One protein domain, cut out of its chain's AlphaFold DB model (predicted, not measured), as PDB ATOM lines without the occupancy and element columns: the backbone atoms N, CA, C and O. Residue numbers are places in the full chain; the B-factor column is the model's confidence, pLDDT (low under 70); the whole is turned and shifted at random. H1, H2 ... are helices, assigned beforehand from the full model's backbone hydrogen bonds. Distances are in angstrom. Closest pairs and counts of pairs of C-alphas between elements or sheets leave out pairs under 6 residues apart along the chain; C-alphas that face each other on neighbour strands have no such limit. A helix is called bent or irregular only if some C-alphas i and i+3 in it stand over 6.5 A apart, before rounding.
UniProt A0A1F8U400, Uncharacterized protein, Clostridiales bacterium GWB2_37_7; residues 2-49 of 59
ATOM      1  N   ASN A   2      33.792  21.123   3.738       91.50
ATOM      2  CA  ASN A   2      32.543  20.912   2.987       91.50
ATOM      3  C   ASN A   2      32.154  19.442   2.747       91.50
ATOM      4  O   ASN A   2      30.979  19.118   2.862       91.50
ATOM      5  N   ALA A   3      33.115  18.538   2.513       94.31
ATOM      6  CA  ALA A   3      32.813  17.113   2.321       94.31
ATOM      7  C   ALA A   3      32.144  16.467   3.552       94.31
ATOM      8  O   ALA A   3      31.230  15.662   3.408       94.31
ATOM      9  N   LYS A   4      32.542  16.869   4.771       97.00
ATOM     10  CA  LYS A   4      31.900  16.411   6.014       97.00
ATOM     11  C   LYS A   4      30.434  16.847   6.063       97.00
ATOM     12  O   LYS A   4      29.575  16.040   6.389       97.00
ATOM     13  N   ASN A   5      30.153  18.101   5.712       96.75
ATOM     14  CA  ASN A   5      28.791  18.635   5.708       96.75
ATOM     15  C   ASN A   5      27.927  17.953   4.642       96.75
ATOM     16  O   ASN A   5      26.785  17.604   4.924       96.75
ATOM     17  N   LEU A   6      28.493  17.697   3.457       96.25
ATOM     18  CA  LEU A   6      27.829  16.936   2.400       96.25
ATOM     19  C   LEU A   6      27.435  15.539   2.896       96.25
ATOM     20  O   LEU A   6      26.281  15.152   2.767       96.25
ATOM     21  N   GLY A   7      28.356  14.825   3.552       96.31
ATOM     22  CA  GLY A   7      28.082  13.515   4.152       96.31
ATOM     23  C   GLY A   7      27.010  13.542   5.246       96.31
ATOM     24  O   GLY A   7      26.166  12.652   5.300       96.31
ATOM     25  N   VAL A   8      27.001  14.576   6.096       98.12
ATOM     26  CA  VAL A   8      25.956  14.754   7.121       98.12
ATOM     27  C   VAL A   8      24.580  14.897   6.473       98.12
ATOM     28  O   VAL A   8      23.644  14.211   6.878       98.12
ATOM     29  N   LEU A   9      24.457  15.748   5.454       97.62
ATOM     30  CA  LEU A   9      23.197  15.956   4.743       97.62
ATOM     31  C   LEU A   9      22.762  14.714   3.952       97.62
ATOM     32  O   LEU A   9      21.590  14.365   3.994       97.62
ATOM     33  N   LEU A  10      23.692  13.999   3.310       96.56
ATOM     34  CA  LEU A  10      23.412  12.738   2.607       96.56
ATOM     35  C   LEU A  10      22.800  11.663   3.517       96.56
ATOM     36  O   LEU A  10      22.002  10.856   3.058       96.56
ATOM     37  N   ASN A  11      23.170  11.648   4.801       96.69
ATOM     38  CA  ASN A  11      22.638  10.708   5.790       96.69
ATOM     39  C   ASN A  11      21.423  11.260   6.567       96.69
ATOM     40  O   ASN A  11      20.899  10.596   7.463       96.69
ATOM     41  N   SER A  12      20.990  12.490   6.284       97.81
ATOM     42  CA  SER A  12      19.896  13.144   7.001       97.81
ATOM     43  C   SER A  12      18.554  12.856   6.326       97.81
ATOM     44  O   SER A  12      18.437  12.865   5.105       97.81
ATOM     45  N   LYS A  13      17.507  12.622   7.123       96.69
ATOM     46  CA  LYS A  13      16.156  12.387   6.591       96.69
ATOM     47  C   LYS A  13      15.638  13.630   5.863       96.69
ATOM     48  O   LYS A  13      15.840  14.740   6.346       96.69
ATOM     49  N   HIS A  14      14.917  13.417   4.762       97.44
ATOM     50  CA  HIS A  14      14.274  14.466   3.953       97.44
ATOM     51  C   HIS A  14      15.238  15.449   3.269       97.44
ATOM     52  O   HIS A  14      14.810  16.505   2.808       97.44
ATOM     53  N   TYR A  15      16.520  15.095   3.167       98.31
ATOM     54  CA  TYR A  15      17.477  15.777   2.307       98.31
ATOM     55  C   TYR A  15      17.705  14.953   1.043       98.31
ATOM     56  O   TYR A  15      17.960  13.752   1.112       98.31
ATOM     57  N   PHE A  16      17.634  15.621  -0.106       98.56
ATOM     58  CA  PHE A  16      17.830  15.028  -1.424       98.56
ATOM     59  C   PHE A  16      18.787  15.899  -2.230       98.56
ATOM     60  O   PHE A  16      18.847  17.117  -2.049       98.56
ATOM     61  N   PHE A  17      19.544  15.268  -3.115       98.50
ATOM     62  CA  PHE A  17      20.582  15.910  -3.905       98.50
ATOM     63  C   PHE A  17      20.266  15.799  -5.383       98.50
ATOM     64  O   PHE A  17      19.997  14.711  -5.888       98.50
ATOM     65  N   ILE A  18      20.378  16.922  -6.088       98.56
ATOM     66  CA  ILE A  18      20.485  16.896  -7.544       98.56
ATOM     67  C   ILE A  18      21.788  16.164  -7.881       98.56
ATOM     68  O   ILE A  18      22.800  16.476  -7.244       98.56
ATOM     69  N   PRO A  19      21.798  15.223  -8.844       98.44
ATOM     70  CA  PRO A  19      23.015  14.558  -9.270       98.44
ATOM     71  C   PRO A  19      24.167  15.538  -9.503       98.44
ATOM     72  O   PRO A  19      23.984  16.588 -10.123       98.44
ATOM     73  N   TYR A  20      25.348  15.222  -8.982       98.06
ATOM     74  CA  TYR A  20      26.499  16.125  -8.985       98.06
ATOM     75  C   TYR A  20      27.804  15.395  -9.309       98.06
ATOM     76  O   TYR A  20      27.918  14.176  -9.172       98.06
ATOM     77  N   GLY A  21      28.805  16.162  -9.739       97.12
ATOM     78  CA  GLY A  21      30.118  15.657 -10.140       97.12
ATOM     79  C   GLY A  21      31.197  16.736 -10.109       97.12
ATOM     80  O   GLY A  21      30.912  17.898  -9.822       97.12
ATOM     81  N   GLN A  22      32.446  16.360 -10.389       97.44
ATOM     82  CA  GLN A  22      33.549  17.317 -10.520       97.44
ATOM     83  C   GLN A  22      33.509  17.989 -11.890       97.44
ATOM     84  O   GLN A  22      33.632  17.307 -12.900       97.44
ATOM     85  N   ASP A  23      33.418  19.312 -11.920       96.12
ATOM     86  CA  ASP A  23      33.317  20.091 -13.157       96.12
ATOM     87  C   ASP A  23      34.671  20.435 -13.793       96.12
ATOM     88  O   ASP A  23      34.782  20.586 -15.006       96.12
ATOM     89  N   ASN A  24      35.724  20.557 -12.986       96.44
ATOM     90  CA  ASN A  24      37.096  20.683 -13.472       96.44
ATOM     91  C   ASN A  24      38.054  20.017 -12.470       96.44
ATOM     92  O   ASN A  24      38.555  20.686 -11.564       96.44
ATOM     93  N   PRO A  25      38.316  18.707 -12.588       95.12
ATOM     94  CA  PRO A  25      39.117  17.980 -11.606       95.12
ATOM     95  C   PRO A  25      40.600  18.387 -11.595       95.12
ATOM     96  O   PRO A  25      41.271  18.177 -10.586       95.12
ATOM     97  N   VAL A  26      41.115  18.983 -12.679       97.44
ATOM     98  CA  VAL A  26      42.523  19.405 -12.786       97.44
ATOM     99  C   VAL A  26      42.758  20.687 -11.988       97.44
ATOM    100  O   VAL A  26      43.571  20.703 -11.061       97.44
ATOM    101  N   GLU A  27      41.996  21.734 -12.299       97.88
ATOM    102  CA  GLU A  27      42.162  23.065 -11.701       97.88
ATOM    103  C   GLU A  27      41.380  23.212 -10.389       97.88
ATOM    104  O   GLU A  27      41.792  23.920  -9.471       97.88
ATOM    105  N   LYS A  28      40.245  22.515 -10.263       96.00
ATOM    106  CA  LYS A  28      39.306  22.623  -9.137       96.00
ATOM    107  C   LYS A  28      39.099  21.270  -8.460       96.00
ATOM    108  O   LYS A  28      37.980  20.787  -8.317       96.00
ATOM    109  N   LYS A  29      40.193  20.683  -7.971       94.94
ATOM    110  CA  LYS A  29      40.264  19.332  -7.371       94.94
ATOM    111  C   LYS A  29      39.174  19.007  -6.336       94.94
ATOM    112  O   LYS A  29      38.767  17.859  -6.231       94.94
ATOM    113  N   ASN A  30      38.688  20.002  -5.590       95.38
ATOM    114  CA  ASN A  30      37.663  19.828  -4.549       95.38
ATOM    115  C   ASN A  30      36.259  20.311  -4.965       95.38
ATOM    116  O   ASN A  30      35.351  20.305  -4.133       95.38
ATOM    117  N   SER A  31      36.090  20.797  -6.196       96.38
ATOM    118  CA  SER A  31      34.816  21.312  -6.698       96.38
ATOM    119  C   SER A  31      33.873  20.168  -7.032       96.38
ATOM    120  O   SER A  31      34.258  19.206  -7.695       96.38
ATOM    121  N   LEU A  32      32.637  20.296  -6.563       96.56
ATOM    122  CA  LEU A  32      31.513  19.445  -6.915       96.56
ATOM    123  C   LEU A  32      30.357  20.363  -7.292       96.56
ATOM    124  O   LEU A  32      30.010  21.266  -6.528       96.56
ATOM    125  N   VAL A  33      29.781  20.135  -8.465       97.19
ATOM    126  CA  VAL A  33      28.713  20.958  -9.031       97.19
ATOM    127  C   VAL A  33      27.544  20.059  -9.407       97.19
ATOM    128  O   VAL A  33      27.727  18.987  -9.986       97.19
ATOM    129  N   ALA A  34      26.338  20.495  -9.050       98.00
ATOM    130  CA  ALA A  34      25.105  19.824  -9.434       98.00
ATOM    131  C   ALA A  34      24.823  20.007 -10.931       98.00
ATOM    132  O   ALA A  34      24.946  21.112 -11.465       98.00
ATOM    133  N   LYS A  35      24.377  18.943 -11.598       97.75
ATOM    134  CA  LYS A  35      23.825  18.998 -12.952       97.75
ATOM    135  C   LYS A  35      22.384  19.489 -12.883       97.75
ATOM    136  O   LYS A  35      21.452  18.706 -12.721       97.75
ATOM    137  N   LEU A  36      22.210  20.809 -12.974       97.38
ATOM    138  CA  LEU A  36      20.919  21.480 -12.770       97.38
ATOM    139  C   LEU A  36      19.822  21.049 -13.760       97.38
ATOM    140  O   LEU A  36      18.643  21.223 -13.462       97.38
ATOM    141  N   GLU A  37      20.177  20.422 -14.883       97.62
ATOM    142  CA  GLU A  37      19.227  19.746 -15.781       97.62
ATOM    143  C   GLU A  37      18.384  18.665 -15.075       97.62
ATOM    144  O   GLU A  37      17.230  18.455 -15.437       97.62
ATOM    145  N   TYR A  38      18.900  18.047 -14.006       98.38
ATOM    146  CA  TYR A  38      18.179  17.049 -13.209       98.38
ATOM    147  C   TYR A  38      17.354  17.642 -12.063       98.38
ATOM    148  O   TYR A  38      16.860  16.892 -11.222       98.38
ATOM    149  N   THR A  39      17.172  18.965 -12.003       98.56
ATOM    150  CA  THR A  39      16.399  19.601 -10.920       98.56
ATOM    151  C   THR A  39      14.977  19.049 -10.842       98.56
ATOM    152  O   THR A  39      14.555  18.619  -9.772       98.56
ATOM    153  N   ILE A  40      14.258  19.006 -11.971       98.69
ATOM    154  CA  ILE A  40      12.871  18.517 -12.006       98.69
ATOM    155  C   ILE A  40      12.793  17.021 -11.646       98.69
ATOM    156  O   ILE A  40      12.114  16.720 -10.666       98.69
ATOM    157  N   PRO A  41      13.561  16.111 -12.284       98.50
ATOM    158  CA  PRO A  41      13.580  14.696 -11.889       98.50
ATOM    159  C   PRO A  41      13.934  14.456 -10.415       98.50
ATOM    160  O   PRO A  41      13.414  13.545  -9.777       98.50
ATOM    161  N   THR A  42      14.824  15.277  -9.846       98.75
ATOM    162  CA  THR A  42      15.202  15.158  -8.429       98.75
ATOM    163  C   THR A  42      14.040  15.524  -7.517       98.75
ATOM    164  O   THR A  42      13.826  14.857  -6.510       98.75
ATOM    165  N   ILE A  43      13.295  16.580  -7.857       98.75
ATOM    166  CA  ILE A  43      12.121  17.008  -7.092       98.75
ATOM    167  C   ILE A  43      11.021  15.945  -7.171       98.75
ATOM    168  O   ILE A  43      10.430  15.633  -6.142       98.75
ATOM    169  N   GLU A  44      10.775  15.368  -8.348       98.75
ATOM    170  CA  GLU A  44       9.776  14.307  -8.534       98.75
ATOM    171  C   GLU A  44      10.056  13.096  -7.629       98.75
ATOM    172  O   GLU A  44       9.176  12.678  -6.879       98.75
ATOM    173  N   GLU A  45      11.293  12.591  -7.595       98.75
ATOM    174  CA  GLU A  45      11.672  11.497  -6.685       98.75
ATOM    175  C   GLU A  45      11.631  11.919  -5.208       98.75
ATOM    176  O   GLU A  45      11.197  11.149  -4.346       98.75
ATOM    177  N   ALA A  46      12.035  13.154  -4.898       98.56
ATOM    178  CA  ALA A  46      12.025  13.672  -3.532       98.56
ATOM    179  C   ALA A  46      10.606  13.757  -2.945       98.56
ATOM    180  O   ALA A  46      10.431  13.505  -1.749       98.56
ATOM    181  N   LEU A  47       9.593  14.066  -3.766       98.62
ATOM    182  CA  LEU A  47       8.181  14.043  -3.363       98.62
ATOM    183  C   LEU A  47       7.726  12.635  -2.952       98.62
ATOM    184  O   LEU A  47       6.948  12.493  -2.011       98.62
ATOM    185  N   GLU A  48       8.289  11.602  -3.579       98.38
ATOM    186  CA  GLU A  48       8.087  10.191  -3.226       98.38
ATOM    187  C   GLU A  48       8.997   9.721  -2.074       98.38
ATOM    188  O   GLU A  48       9.042   8.534  -1.737       98.38
ATOM    189  N   GLY A  49       9.755  10.635  -1.461       97.94
ATOM    190  CA  GLY A  49      10.700  10.331  -0.391       97.94
ATOM    191  C   GLY A  49      11.948   9.579  -0.860       97.94
ATOM    192  O   GLY A  49      12.622   8.946  -0.043       97.94
TER     193      GLY A  49
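This is residues 2 to 49 of the 59 residues of an uncharacterized protein of Clostridiales bacterium GWB2_37_7 (UniProt A0A1F8U400). Two helices that do not meet, H1 and H2, are joined by a long looping link, residues 11 to 35, which runs out, turns round near residues 23 to 29 and folds back on itself. A short antiparallel pairing of residues 20 to 21 with residues 33 to 34 ties the two limbs of this loop together, and H2 follows the returning limb. The printed part has 48 residues with two named helices, H1 then H2, and no named strand; the class is all helix, though under half of the residues, 21 of 48, are in named elements. It is loose, with a radius of gyration of the C-alphas of 12.3 A, and only just flat, spanning 37 by 25 by 7 A.

Begin at residues 2 to 10, which form H1, and go on to residues 36 to 47, which form H2: the two are apart, with no C-alpha of the one within 8 A of the other. In H1 every O i to N i+4 pair is within hydrogen-bond range; in H2 it is 6 of 8. H2 is irregular: C-alphas 37 and 40 are 7.5 A apart.

Find C-alpha 2 at (32.543, 20.912, 2.987); from there H1 runs 12.3 A to C-alpha 10 at (23.412, 12.738, 2.607). Next look at C-alpha 36, at (20.919, 21.480, -12.770), where H2 begins; it runs 17.5 A to C-alpha 47 at (8.181, 14.043, -3.363).

The two C-alphas farthest apart, those of Glu 27 and Glu 48, are 37.4 A apart. The printed part has no cut, and the link from H1 to H2, 25 residues, is long. The mean pLDDT of the printed part is 97.3, and no printed residue is under 70.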